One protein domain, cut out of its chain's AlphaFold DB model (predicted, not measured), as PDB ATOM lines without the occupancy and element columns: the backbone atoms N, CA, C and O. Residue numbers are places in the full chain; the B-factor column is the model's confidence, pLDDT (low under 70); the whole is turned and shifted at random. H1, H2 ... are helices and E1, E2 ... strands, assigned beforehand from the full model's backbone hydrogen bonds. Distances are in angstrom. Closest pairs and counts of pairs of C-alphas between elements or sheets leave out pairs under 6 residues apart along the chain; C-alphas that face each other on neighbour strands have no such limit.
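Overview. This is residues 74 to 169 of the 179 residues of an uncharacterized protein of Bacillus cereus (UniProt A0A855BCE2). One strongly twisted, curled sheet of five antiparallel strands forms a wall, with the short helix H2 packed over one face and the other face bare. The shorter helix H1 sits beside an end of H2 on that same flank, and residues 74 to 96, a long stretch with no named element, start near E1 and swing out in a wide loop round Gln 86 before coming back to H1. The 96 printed residues have two named helices followed by five named strands, H1 H2 E1 E2 E3 E4 E5, and the sheet's order is E1 - E2 - E3 - E4 - E5, a meander, each strand the antiparallel neighbour of the one before. The class is mixed, helices and strands, with 48 residues in named elements. The whole is compact, with a radius of gyration of the C-alphas of 12.8 A, and spans 43 by 30 by 23 A.

Arrangement. The longest strand, E2, residues 131 to 140, is an inner strand and forms a hairpin with the edge strand E1, residues 122 to 128. Their directions stand at 143 degrees, with N 124 and O 135 at 2.9 A and N 133 and O 126 at 3.1 A, within hydrogen-bond range. E2 also forms a hairpin with E3, residues 143 to 150, at 156 degrees; N 136 and O 147 are 2.8 A apart. E3 forms the next hairpin with E4, residues 153 to 160, at 160 degrees, with N 148 and O 156 at 2.8 A. E4 bends by 55 degrees at residue 156. Its hairpin with the other edge strand, E5, residues 166 to 168, has an angle of 158 degrees; N 159 and O 167 are 2.8 A apart, as are N 167 and O 159. E1 is apart from E4 and E5, and E2 is apart from E5. From edge to edge the strands' lines turn by 71 degrees and the way across the sheet turns by 55 degrees. H2, residues 109 to 116, is on the sheet at a height over the sheet of 8.8 A. It lies over E3 and runs along the strands, at 22 degrees to E3 on the local plane. The closest C-alphas of H2 and E4 are those of Pro 109 and Val 153, 6.9 A apart. H1, residues 97 to 100, only grazes the sheet. H1 and H2 touch, and their closest C-alphas, those of Ala 99 and Leu 116, are 5.4 A apart. In H2 every O i to N i+4 pair is within hydrogen-bond range, while H1, with 4 residues, is too short for such a pair.

Along the chain. E2 is 27.2 A from first to last C-alpha, running from C-alpha 131 at (-48.866, 3.931, 11.814) to C-alpha 140 at (-51.779, -5.491, 37.214). E3 measures 23.3 A, E4 21.1 A and E1 16.9 A, while the short E5 ends with C-alpha 168 at (-59.630, 4.756, 25.747). H2 is 10.5 A long, and H1 begins with C-alpha 97 at (-58.958, 4.284, 36.012).

Size, cuts and confidence. The two C-alphas farthest apart are those of Gln 86 and Gly 130, 43.6 A. The C-alphas of residues 74 to 96 lie 9 to 24 A from the mean of the C-alphas. The link from H1 to H2 is short, with 8 residues, and the other links between named elements are tight. The printed part has no cut. The mean pLDDT of the printed part is 95.0, and no printed residue is under 70.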
ATOM      1  N   GLU A  74     -40.449  -8.068  19.596       92.44
ATOM      2  CA  GLU A  74     -40.279  -7.667  20.996       92.44
ATOM      3  C   GLU A  74     -39.056  -6.758  21.135       92.44
ATOM      4  O   GLU A  74     -37.984  -7.068  20.616       92.44
ATOM      5  N   VAL A  75     -39.229  -5.620  21.810       94.81
ATOM      6  CA  VAL A  75     -38.202  -4.576  21.931       94.81
ATOM      7  C   VAL A  75     -37.876  -4.292  23.393       94.81
ATOM      8  O   VAL A  75     -38.683  -4.536  24.290       94.81
ATOM      9  N   GLU A  76     -36.679  -3.761  23.645       93.94
ATOM     10  CA  GLU A  76     -36.228  -3.458  25.003       93.94
ATOM     11  C   GLU A  76     -37.124  -2.405  25.682       93.94
ATOM     12  O   GLU A  76     -37.427  -1.343  25.133       93.94
ATOM     13  N   ILE A  77     -37.548  -2.716  26.909       92.75
ATOM     14  CA  ILE A  77     -38.407  -1.856  27.724       92.75
ATOM     15  C   ILE A  77     -37.533  -0.854  28.474       92.75
ATOM     16  O   ILE A  77     -36.744  -1.241  29.340       92.75
ATOM     17  N   GLN A  78     -37.744   0.440  28.236       91.69
ATOM     18  CA  GLN A  78     -37.168   1.475  29.093       91.69
ATOM     19  C   GLN A  78     -37.782   1.374  30.496       91.69
ATOM     20  O   GLN A  78     -39.001   1.487  30.648       91.69
ATOM     21  N   ARG A  79     -36.947   1.155  31.521       95.06
ATOM     22  CA  ARG A  79     -37.389   1.088  32.922       95.06
ATOM     23  C   ARG A  79     -37.029   2.366  33.672       95.06
ATOM     24  O   ARG A  79     -35.889   2.820  33.627       95.06
ATOM     25  N   PHE A  80     -37.987   2.901  34.416       95.88
ATOM     26  CA  PHE A  80     -37.853   4.129  35.198       95.88
ATOM     27  C   PHE A  80     -38.026   3.854  36.693       95.88
ATOM     28  O   PHE A  80     -38.672   2.885  37.098       95.88
ATOM     29  N   ASN A  81     -37.468   4.730  37.533       95.50
ATOM     30  CA  ASN A  81     -37.687   4.668  38.974       95.50
ATOM     31  C   ASN A  81     -39.152   5.023  39.305       95.50
ATOM     32  O   ASN A  81     -39.617   6.115  38.974       95.50
ATOM     33  N   THR A  82     -39.855   4.097  39.961       95.50
ATOM     34  CA  THR A  82     -41.258   4.225  40.404       95.50
ATOM     35  C   THR A  82     -41.409   4.199  41.929       95.50
ATOM     36  O   THR A  82     -42.525   4.098  42.437       95.50
ATOM     37  N   CYS A  83     -40.300   4.255  42.668       94.06
ATOM     38  CA  CYS A  83     -40.291   4.317  44.125       94.06
ATOM     39  C   CYS A  83     -40.760   5.691  44.647       94.06
ATOM     40  O   CYS A  83     -40.768   6.689  43.922       94.06
ATOM     41  N   ASP A  84     -41.102   5.751  45.932       87.88
ATOM     42  CA  ASP A  84     -41.349   7.000  46.651       87.88
ATOM     43  C   ASP A  84     -40.059   7.816  46.889       87.88
ATOM     44  O   ASP A  84     -38.948   7.416  46.528       87.88
ATOM     45  N   SER A  85     -40.192   8.971  47.548       88.94
ATOM     46  CA  SER A  85     -39.065   9.851  47.888       88.94
ATOM     47  C   SER A  85     -38.036   9.237  48.850       88.94
ATOM     48  O   SER A  85     -36.947   9.792  48.991       88.94
ATOM     49  N   GLN A  86     -38.345   8.111  49.502       88.31
ATOM     50  CA  GLN A  86     -37.415   7.345  50.339       88.31
ATOM     51  C   GLN A  86     -36.778   6.160  49.591       88.31
ATOM     52  O   GLN A  86     -36.059   5.373  50.211       88.31
ATOM     53  N   GLY A  87     -37.051   5.992  48.292       89.81
ATOM     54  CA  GLY A  87     -36.604   4.837  47.511       89.81
ATOM     55  C   GLY A  87     -37.349   3.540  47.849       89.81
ATOM     56  O   GLY A  87     -36.839   2.454  47.582       89.81
ATOM     57  N   LYS A  88     -38.540   3.627  48.452       90.75
ATOM     58  CA  LYS A  88     -39.370   2.483  48.860       90.75
ATOM     59  C   LYS A  88     -40.609   2.350  47.973       90.75
ATOM     60  O   LYS A  88     -40.936   3.229  47.187       90.75
ATOM     61  N   TYR A  89     -41.329   1.237  48.126       89.81
ATOM     62  CA  TYR A  89     -42.670   1.041  47.554       89.81
ATOM     63  C   TYR A  89     -42.778   1.200  46.020       89.81
ATOM     64  O   TYR A  89     -43.813   1.623  45.512       89.81
ATOM     65  N   CYS A  90     -41.730   0.806  45.299       94.62
ATOM     66  CA  CYS A  90     -41.649   0.803  43.837       94.62
ATOM     67  C   CYS A  90     -42.624  -0.204  43.191       94.62
ATOM     68  O   CYS A  90     -43.009  -1.187  43.825       94.62
ATOM     69  N   GLU A  91     -42.976  -0.001  41.917       94.00
ATOM     70  CA  GLU A  91     -43.795  -0.922  41.098       94.00
ATOM     71  C   GLU A  91     -45.207  -1.227  41.650       94.00
ATOM     72  O   GLU A  91     -45.818  -2.240  41.299       94.00
ATOM     73  N   ARG A  92     -45.755  -0.356  42.513       92.81
ATOM     74  CA  ARG A  92     -47.058  -0.553  43.188       92.81
ATOM     75  C   ARG A  92     -48.267   0.007  42.432       92.81
ATOM     76  O   ARG A  92     -49.375   0.019  42.971       92.81
ATOM     77  N   GLY A  93     -48.070   0.465  41.201       93.38
ATOM     78  CA  GLY A  93     -49.124   0.934  40.309       93.38
ATOM     79  C   GLY A  93     -50.231  -0.097  40.088       93.38
ATOM     80  O   GLY A  93     -50.062  -1.053  39.342       93.38
ATOM     81  N   MET A  94     -51.403   0.122  40.690       94.88
ATOM     82  CA  MET A  94     -52.579  -0.751  40.521       94.88
ATOM     83  C   MET A  94     -53.347  -0.506  39.207       94.88
ATOM     84  O   MET A  94     -54.411  -1.090  39.004       94.88
ATOM     85  N   LEU A  95     -52.841   0.383  38.341       96.44
ATOM     86  CA  LEU A  95     -53.422   0.752  37.040       96.44
ATOM     87  C   LEU A  95     -54.908   1.155  37.098       96.44
ATOM     88  O   LEU A  95     -55.664   0.927  36.161       96.44
ATOM     89  N   ASN A  96     -55.366   1.734  38.211       95.00
ATOM     90  CA  ASN A  96     -56.766   2.139  38.345       95.00
ATOM     91  C   ASN A  96     -57.151   3.210  37.301       95.00
ATOM     92  O   ASN A  96     -56.296   3.923  36.773       95.00
ATOM     93  N   ILE A  97     -58.453   3.356  37.037       94.94
ATOM     94  CA  ILE A  97     -58.958   4.284  36.012       94.94
ATOM     95  C   ILE A  97     -58.550   5.750  36.262       94.94
ATOM     96  O   ILE A  97     -58.395   6.509  35.314       94.94
ATOM     97  N   GLY A  98     -58.303   6.154  37.513       95.56
ATOM     98  CA  GLY A  98     -57.796   7.492  37.836       95.56
ATOM     99  C   GLY A  98     -56.351   7.715  37.379       95.56
ATOM    100  O   GLY A  98     -56.035   8.783  36.861       95.56
ATOM    101  N   ALA A  99     -55.490   6.701  37.511       96.06
ATOM    102  CA  ALA A  99     -54.122   6.728  36.990       96.06
ATOM    103  C   ALA A  99     -54.100   6.745  35.452       96.06
ATOM    104  O   ALA A  99     -53.329   7.496  34.860       96.06
ATOM    105  N   PHE A 100     -54.989   5.980  34.808       97.25
ATOM    106  CA  PHE A 100     -55.167   6.008  33.354       97.25
ATOM    107  C   PHE A 100     -55.673   7.370  32.853       97.25
ATOM    108  O   PHE A 100     -55.065   7.957  31.965       97.25
ATOM    109  N   ASN A 101     -56.713   7.932  33.474       96.19
ATOM    110  CA  ASN A 101     -57.264   9.247  33.117       96.19
ATOM    111  C   ASN A 101     -56.285  10.417  33.362       96.19
ATOM    112  O   ASN A 101     -56.561  11.546  32.956       96.19
ATOM    113  N   ALA A 102     -55.164  10.183  34.055       96.81
ATOM    114  CA  ALA A 102     -54.097  11.164  34.232       96.81
ATOM    115  C   ALA A 102     -53.066  11.162  33.084       96.81
ATOM    116  O   ALA A 102     -52.226  12.068  33.041       96.81
ATOM    117  N   LEU A 103     -53.117  10.172  32.185       97.62
ATOM    118  CA  LEU A 103     -52.328  10.117  30.954       97.62
ATOM    119  C   LEU A 103     -52.847  11.129  29.920       97.62
ATOM    120  O   LEU A 103     -54.017  11.508  29.943       97.62
ATOM    121  N   LYS A 104     -51.974  11.573  29.008       96.56
ATOM    122  CA  LYS A 104     -52.306  12.492  27.905       96.56
ATOM    123  C   LYS A 104     -51.467  12.188  26.670       96.56
ATOM    124  O   LYS A 104     -50.276  11.908  26.801       96.56
ATOM    125  N   VAL A 105     -52.063  12.323  25.484       96.12
ATOM    126  CA  VAL A 105     -51.324  12.310  24.210       96.12
ATOM    127  C   VAL A 105     -50.159  13.307  24.276       96.12
ATOM    128  O   VAL A 105     -50.317  14.425  24.769       96.12
ATOM    129  N   GLY A 106     -48.981  12.881  23.820       96.00
ATOM    130  CA  GLY A 106     -47.733  13.647  23.878       96.00
ATOM    131  C   GLY A 106     -46.820  13.346  25.075       96.00
ATOM    132  O   GLY A 106     -45.672  13.780  25.051       96.00
ATOM    133  N   MET A 107     -47.264  12.595  26.093       98.25
ATOM    134  CA  MET A 107     -46.398  12.209  27.224       98.25
ATOM    135  C   MET A 107     -45.263  11.264  26.810       98.25
ATOM    136  O   MET A 107     -45.458  10.342  26.022       98.25
ATOM    137  N   SER A 108     -44.090  11.430  27.412       98.19
ATOM    138  CA  SER A 108     -42.966  10.492  27.293       98.19
ATOM    139  C   SER A 108     -43.219   9.154  28.022       98.19
ATOM    140  O   SER A 108     -44.025   9.103  28.960       98.19
ATOM    141  N   PRO A 109     -42.490   8.066  27.687       98.12
ATOM    142  CA  PRO A 109     -42.562   6.795  28.419       98.12
ATOM    143  C   PRO A 109     -42.293   6.918  29.924       98.12
ATOM    144  O   PRO A 109     -42.893   6.191  30.722       98.12
ATOM    145  N   GLN A 110     -41.442   7.868  30.326       97.88
ATOM    146  CA  GLN A 110     -41.175   8.163  31.732       97.88
ATOM    147  C   GLN A 110     -42.406   8.752  32.429       97.88
ATOM    148  O   GLN A 110     -42.787   8.272  33.497       97.88
ATOM    149  N   GLU A 111     -43.045   9.765  31.839       98.19
ATOM    150  CA  GLU A 111     -44.243  10.390  32.410       98.19
ATOM    151  C   GLU A 111     -45.394   9.390  32.520       98.19
ATOM    152  O   GLU A 111     -46.023   9.301  33.575       98.19
ATOM    153  N   VAL A 112     -45.622   8.581  31.478       98.31
ATOM    154  CA  VAL A 112     -46.613   7.493  31.492       98.31
ATOM    155  C   VAL A 112     -46.335   6.526  32.645       98.31
ATOM    156  O   VAL A 112     -47.211   6.275  33.472       98.31
ATOM    157  N   THR A 113     -45.097   6.045  32.761       98.00
ATOM    158  CA  THR A 113     -44.669   5.129  33.831       98.00
ATOM    159  C   THR A 113     -44.864   5.732  35.227       98.00
ATOM    160  O   THR A 113     -45.348   5.055  36.137       98.00
ATOM    161  N   GLN A 114     -44.555   7.020  35.404       96.62
ATOM    162  CA  GLN A 114     -44.761   7.738  36.665       96.62
ATOM    163  C   GLN A 114     -46.248   7.934  37.002       96.62
ATOM    164  O   GLN A 114     -46.619   7.799  38.167       96.62
ATOM    165  N   LYS A 115     -47.118   8.207  36.017       97.31
ATOM    166  CA  LYS A 115     -48.578   8.289  36.229       97.31
ATOM    167  C   LYS A 115     -49.192   6.938  36.577       97.31
ATOM    168  O   LYS A 115     -50.052   6.873  37.453       97.31
ATOM    169  N   LEU A 116     -48.747   5.871  35.917       97.62
ATOM    170  CA  LEU A 116     -49.222   4.512  36.171       97.62
ATOM    171  C   LEU A 116     -48.654   3.918  37.469       97.62
ATOM    172  O   LEU A 116     -49.274   3.021  38.041       97.62
ATOM    173  N   GLY A 117     -47.517   4.425  37.957       96.88
ATOM    174  CA  GLY A 117     -46.857   3.979  39.189       96.88
ATOM    175  C   GLY A 117     -46.144   2.628  39.061       96.88
ATOM    176  O   GLY A 117     -45.832   1.998  40.075       96.88
ATOM    177  N   ARG A 118     -45.927   2.151  37.830       97.00
ATOM    178  CA  ARG A 118     -45.188   0.921  37.525       97.00
ATOM    179  C   ARG A 118     -44.653   0.922  36.092       97.00
ATOM    180  O   ARG A 118     -45.237   1.571  35.226       97.00
ATOM    181  N   ASN A 119     -43.593   0.162  35.842       97.94
ATOM    182  CA  ASN A 119     -43.037  -0.086  34.511       97.94
ATOM    183  C   ASN A 119     -43.880  -1.085  33.704       97.94
ATOM    184  O   ASN A 119     -44.632  -1.888  34.263       97.94
ATOM    185  N   ALA A 120     -43.713  -1.059  32.380       97.81
ATOM    186  CA  ALA A 120     -44.301  -2.056  31.495       97.81
ATOM    187  C   ALA A 120     -43.690  -3.451  31.732       97.81
ATOM    188  O   ALA A 120     -42.531  -3.599  32.141       97.81
ATOM    189  N   GLU A 121     -44.489  -4.482  31.467       96.94
ATOM    190  CA  GLU A 121     -44.061  -5.886  31.487       96.94
ATOM    191  C   GLU A 121     -43.581  -6.354  30.110       96.94
ATOM    192  O   GLU A 121     -42.779  -7.280  30.036       96.94
ATOM    193  N   ARG A 122     -44.046  -5.706  29.034       96.69
ATOM    194  CA  ARG A 122     -43.699  -6.020  27.643       96.69
ATOM    195  C   ARG A 122     -43.683  -4.756  26.787       96.69
ATOM    196  O   ARG A 122     -44.486  -3.856  27.034       96.69
ATOM    197  N   ALA A 123     -42.830  -4.725  25.765       97.25
ATOM    198  CA  ALA A 123     -42.913  -3.766  24.668       97.25
ATOM    199  C   ALA A 123     -42.777  -4.481  23.314       97.25
ATOM    200  O   ALA A 123     -41.934  -5.366  23.169       97.25
ATOM    201  N   ILE A 124     -43.585  -4.108  22.318       96.69
ATOM    202  CA  ILE A 124     -43.468  -4.618  20.941       96.69
ATOM    203  C   ILE A 124     -43.501  -3.502  19.912       96.69
ATOM    204  O   ILE A 124     -44.280  -2.561  20.035       96.69
ATOM    205  N   LYS A 125     -42.734  -3.655  18.832       96.25
ATOM    206  CA  LYS A 125     -42.970  -2.894  17.609       96.25
ATOM    207  C   LYS A 125     -44.162  -3.499  16.862       96.25
ATOM    208  O   LYS A 125     -44.185  -4.695  16.569       96.25
ATOM    209  N   THR A 126     -45.145  -2.662  16.544       94.25
ATOM    210  CA  THR A 126     -46.378  -3.058  15.850       94.25
ATOM    211  C   THR A 126     -46.839  -1.964  14.877       94.25
ATOM    212  O   THR A 126     -46.118  -1.000  14.599       94.25
ATOM    213  N   THR A 127     -48.011  -2.127  14.272       90.06
ATOM    214  CA  THR A 127     -48.635  -1.133  13.395       90.06
ATOM    215  C   THR A 127     -50.109  -0.993  13.750       90.06
ATOM    216  O   THR A 127     -50.861  -1.951  13.614       90.06
ATOM    217  N   MET A 128     -50.530   0.208  14.146       84.50
ATOM    218  CA  MET A 128     -51.930   0.547  14.404       84.50
ATOM    219  C   MET A 128     -52.417   1.495  13.306       84.50
ATOM    220  O   MET A 128     -51.833   2.556  13.102       84.50
ATOM    221  N   ASN A 129     -53.467   1.115  12.572       83.75
ATOM    222  CA  ASN A 129     -54.061   1.913  11.483       83.75
ATOM    223  C   ASN A 129     -53.033   2.443  10.456       83.75
ATOM    224  O   ASN A 129     -53.106   3.581   9.998       83.75
ATOM    225  N   GLY A 130     -52.035   1.621  10.115       87.62
ATOM    226  CA  GLY A 130     -50.950   1.984   9.192       87.62
ATOM    227  C   GLY A 130     -49.824   2.837   9.794       87.62
ATOM    228  O   GLY A 130     -48.853   3.122   9.095       87.62
ATOM    229  N   VAL A 131     -49.909   3.211  11.073       88.56
ATOM    230  CA  VAL A 131     -48.866   3.931  11.814       88.56
ATOM    231  C   VAL A 131     -47.980   2.924  12.551       88.56
ATOM    232  O   VAL A 131     -48.482   2.145  13.358       88.56
ATOM    233  N   GLU A 132     -46.667   2.926  12.295       94.38
ATOM    234  CA  GLU A 132     -45.728   2.144  13.114       94.38
ATOM    235  C   GLU A 132     -45.625   2.759  14.517       94.38
ATOM    236  O   GLU A 132     -45.387   3.960  14.663       94.38
ATOM    237  N   VAL A 133     -45.814   1.928  15.542       95.94
ATOM    238  CA  VAL A 133     -45.808   2.314  16.960       95.94
ATOM    239  C   VAL A 133     -45.059   1.273  17.789       95.94
ATOM    240  O   VAL A 133     -44.820   0.150  17.329       95.94
ATOM    241  N   ILE A 134     -44.691   1.642  19.014       97.25
ATOM    242  CA  ILE A 134     -44.227   0.696  20.029       97.25
ATOM    243  C   ILE A 134     -45.308   0.581  21.107       97.25
ATOM    244  O   ILE A 134     -45.507   1.526  21.871       97.25
ATOM    245  N   GLU A 135     -45.990  -0.563  21.169       97.50
ATOM    246  CA  GLU A 135     -46.984  -0.858  22.206       97.50
ATOM    247  C   GLU A 135     -46.256  -1.287  23.484       97.50
ATOM    248  O   GLU A 135     -45.484  -2.245  23.470       97.50
ATOM    249  N   TYR A 136     -46.510  -0.600  24.595       98.19
ATOM    250  CA  TYR A 136     -46.087  -0.969  25.944       98.19
ATOM    251  C   TYR A 136     -47.286  -1.558  26.698       98.19
ATOM    252  O   TYR A 136     -48.313  -0.895  26.866       98.19
ATOM    253  N   THR A 137     -47.147  -2.780  27.211       98.19
ATOM    254  CA  THR A 137     -48.177  -3.447  28.020       98.19
ATOM    255  C   THR A 137     -47.845  -3.341  29.512       98.19
ATOM    256  O   THR A 137     -46.835  -3.872  29.979       98.19
ATOM    257  N   TYR A 138     -48.731  -2.724  30.293       98.25
ATOM    258  CA  TYR A 138     -48.634  -2.614  31.750       98.25
ATOM    259  C   TYR A 138     -49.600  -3.601  32.423       98.25
ATOM    260  O   TYR A 138     -50.821  -3.497  32.275       98.25
ATOM    261  N   ARG A 139     -49.030  -4.568  33.150       97.00
ATOM    262  CA  ARG A 139     -49.690  -5.557  34.025       97.00
ATOM    263  C   ARG A 139     -50.279  -4.977  35.312       97.00
ATOM    264  O   ARG A 139     -49.639  -4.161  35.961       97.00
ATOM    265  N   ALA A 140     -51.409  -5.473  35.798       95.19
ATOM    266  CA  ALA A 140     -51.779  -5.491  37.214       95.19
ATOM    267  C   ALA A 140     -52.697  -6.703  37.466       95.19
ATOM    268  O   ALA A 140     -53.297  -7.205  36.516       95.19
ATOM    269  N   PRO A 141     -52.860  -7.187  38.715       93.19
ATOM    270  CA  PRO A 141     -53.565  -8.450  38.985       93.19
ATOM    271  C   PRO A 141     -55.008  -8.537  38.470       93.19
ATOM    272  O   PRO A 141     -55.557  -9.630  38.395       93.19
ATOM    273  N   GLN A 142     -55.637  -7.394  38.185       91.94
ATOM    274  CA  GLN A 142     -57.046  -7.248  37.812       91.94
ATOM    275  C   GLN A 142     -57.265  -6.211  36.693       91.94
ATOM    276  O   GLN A 142     -58.403  -5.838  36.429       91.94
ATOM    277  N   THR A 143     -56.191  -5.717  36.068       96.44
ATOM    278  CA  THR A 143     -56.252  -4.586  35.134       96.44
ATOM    279  C   THR A 143     -55.088  -4.648  34.152       96.44
ATOM    280  O   THR A 143     -53.975  -4.986  34.547       96.44
ATOM    281  N   THR A 144     -55.309  -4.273  32.894       98.00
ATOM    282  CA  THR A 144     -54.229  -4.038  31.919       98.00
ATOM    283  C   THR A 144     -54.346  -2.629  31.353       98.00
ATOM    284  O   THR A 144     -55.452  -2.148  31.109       98.00
ATOM    285  N   VAL A 145     -53.208  -1.971  31.139       98.31
ATOM    286  CA  VAL A 145     -53.121  -0.739  30.345       98.31
ATOM    287  C   VAL A 145     -52.172  -0.992  29.179       98.31
ATOM    288  O   VAL A 145     -51.046  -1.433  29.401       98.31
ATOM    289  N   GLN A 146     -52.618  -0.735  27.952       97.94
ATOM    290  CA  GLN A 146     -51.752  -0.709  26.768       97.94
ATOM    291  C   GLN A 146     -51.529   0.743  26.360       97.94
ATOM    292  O   GLN A 146     -52.456   1.553  26.422       97.94
ATOM    293  N   VAL A 147     -50.300   1.076  25.976       97.75
ATOM    294  CA  VAL A 147     -49.899   2.419  25.544       97.75
ATOM    295  C   VAL A 147     -49.080   2.310  24.270       97.75
ATOM    296  O   VAL A 147     -48.014   1.705  24.284       97.75
ATOM    297  N   ASP A 148     -49.535   2.950  23.202       96.94
ATOM    298  CA  ASP A 148     -48.798   3.044  21.949       96.94
ATOM    299  C   ASP A 148     -47.980   4.328  21.909       96.94
ATOM    300  O   ASP A 148     -48.521   5.439  21.963       96.94
ATOM    301  N   PHE A 149     -46.665   4.177  21.774       96.88
ATOM    302  CA  PHE A 149     -45.746   5.281  21.536       96.88
ATOM    303  C   PHE A 149     -45.472   5.434  20.041       96.88
ATOM    304  O   PHE A 149     -45.030   4.495  19.377       96.88
ATOM    305  N   LYS A 150     -45.668   6.647  19.526       96.06
ATOM    306  CA  LYS A 150     -45.274   7.056  18.176       96.06
ATOM    307  C   LYS A 150     -44.233   8.163  18.295       96.06
ATOM    308  O   LYS A 150     -44.415   9.083  19.084       96.06
ATOM    309  N   ASP A 151     -43.137   8.074  17.545       95.75
ATOM    310  CA  ASP A 151     -42.062   9.083  17.543       95.75
ATOM    311  C   ASP A 151     -41.518   9.422  18.957       95.75
ATOM    312  O   ASP A 151     -41.056  10.528  19.221       95.75
ATOM    313  N   GLY A 152     -41.586   8.457  19.886       95.31
ATOM    314  CA  GLY A 152     -41.145   8.601  21.278       95.31
ATOM    315  C   GLY A 152     -42.175   9.183  22.260       95.31
ATOM    316  O   GLY A 152     -41.843   9.337  23.433       95.31
ATOM    317  N   VAL A 153     -43.409   9.475  21.829       97.44
ATOM    318  CA  VAL A 153     -44.474  10.045  22.678       97.44
ATOM    319  C   VAL A 153     -45.777   9.244  22.615       97.44
ATOM    320  O   VAL A 153     -46.078   8.597  21.613       97.44
ATOM    321  N   LEU A 154     -46.547   9.261  23.706       97.19
ATOM    322  CA  LEU A 154     -47.835   8.581  23.846       97.19
ATOM    323  C   LEU A 154     -48.797   9.087  22.766       97.19
ATOM    324  O   LEU A 154     -49.136  10.270  22.727       97.19
ATOM    325  N   TYR A 155     -49.222   8.176  21.896       95.44
ATOM    326  CA  TYR A 155     -50.124   8.421  20.777       95.44
ATOM    327  C   TYR A 155     -51.539   7.902  21.058       95.44
ATOM    328  O   TYR A 155     -52.513   8.579  20.745       95.44
ATOM    329  N   TYR A 156     -51.653   6.736  21.696       95.56
ATOM    330  CA  TYR A 156     -52.921   6.126  22.096       95.56
ATOM    331  C   TYR A 156     -52.730   5.303  23.371       95.56
ATOM    332  O   TYR A 156     -51.632   4.823  23.652       95.56
ATOM    333  N   ALA A 157     -53.800   5.126  24.146       97.00
ATOM    334  CA  ALA A 157     -53.811   4.158  25.231       97.00
ATOM    335  C   ALA A 157     -55.204   3.562  25.449       97.00
ATOM    336  O   ALA A 157     -56.226   4.235  25.265       97.00
ATOM    337  N   SER A 158     -55.219   2.320  25.929       97.06
ATOM    338  CA  SER A 158     -56.406   1.608  26.391       97.06
ATOM    339  C   SER A 158     -56.239   1.141  27.841       97.06
ATOM    340  O   SER A 158     -55.137   0.875  28.324       97.06
ATOM    341  N   HIS A 159     -57.360   1.045  28.543       97.50
ATOM    342  CA  HIS A 159     -57.505   0.523  29.897       97.50
ATOM    343  C   HIS A 159     -58.541  -0.590  29.869       97.50
ATOM    344  O   HIS A 159     -59.632  -0.385  29.338       97.50
ATOM    345  N   VAL A 160     -58.209  -1.748  30.433       96.56
ATOM    346  CA  VAL A 160     -59.109  -2.901  30.545       96.56
ATOM    347  C   VAL A 160     -59.238  -3.264  32.018       96.56
ATOM    348  O   VAL A 160     -58.256  -3.682  32.636       96.56
ATOM    349  N   ASP A 161     -60.436  -3.088  32.580       93.56
ATOM    350  CA  ASP A 161     -60.732  -3.429  33.976       93.56
ATOM    351  C   ASP A 161     -61.040  -4.928  34.186       93.56
ATOM    352  O   ASP A 161     -61.119  -5.718  33.243       93.56
ATOM    353  N   SER A 162     -61.257  -5.329  35.442       92.69
ATOM    354  CA  SER A 162     -61.559  -6.719  35.821       92.69
ATOM    355  C   SER A 162     -62.893  -7.258  35.297       92.69
ATOM    356  O   SER A 162     -63.163  -8.452  35.416       92.69
ATOM    357  N   LYS A 163     -63.738  -6.398  34.721       94.06
ATOM    358  CA  LYS A 163     -64.994  -6.754  34.051       94.06
ATOM    359  C   LYS A 163     -64.844  -6.732  32.528       94.06
ATOM    360  O   LYS A 163     -65.851  -6.759  31.825       94.06
ATOM    361  N   MET A 164     -63.607  -6.678  32.024       92.38
ATOM    362  CA  MET A 164     -63.264  -6.539  30.606       92.38
ATOM    363  C   MET A 164     -63.814  -5.257  29.963       92.38
ATOM    364  O   MET A 164     -63.925  -5.173  28.737       92.38
ATOM    365  N   LYS A 165     -64.159  -4.232  30.756       93.25
ATOM    366  CA  LYS A 165     -64.592  -2.947  30.209       93.25
ATOM    367  C   LYS A 165     -63.371  -2.209  29.668       93.25
ATOM    368  O   LYS A 165     -62.471  -1.858  30.428       93.25
ATOM    369  N   VAL A 166     -63.397  -1.919  28.370       94.38
ATOM    370  CA  VAL A 166     -62.378  -1.103  27.705       94.38
ATOM    371  C   VAL A 166     -62.711   0.384  27.859       94.38
ATOM    372  O   VAL A 166     -63.844   0.803  27.609       94.38
ATOM    373  N   THR A 167     -61.723   1.186  28.247       94.31
ATOM    374  CA  THR A 167     -61.752   2.657  28.188       94.31
ATOM    375  C   THR A 167     -60.529   3.141  27.411       94.31
ATOM    376  O   THR A 167     -59.458   2.556  27.521       94.31
ATOM    377  N   THR A 168     -60.678   4.189  26.610       94.75
ATOM    378  CA  THR A 168     -59.630   4.756  25.747       94.75
ATOM    379  C   THR A 168     -59.393   6.219  26.101       94.75
ATOM    380  O   THR A 168     -60.253   6.865  26.704       94.75
ATOM    381  N   LEU A 169     -58.220   6.743  25.743       86.44
ATOM    382  CA  LEU A 169     -57.732   8.012  26.289       86.44
ATOM    383  C   LEU A 169     -58.541   9.258  25.854       86.44
ATOM    384  O   LEU A 169     -58.569  10.235  26.595       86.44
TER     385      LEU A 169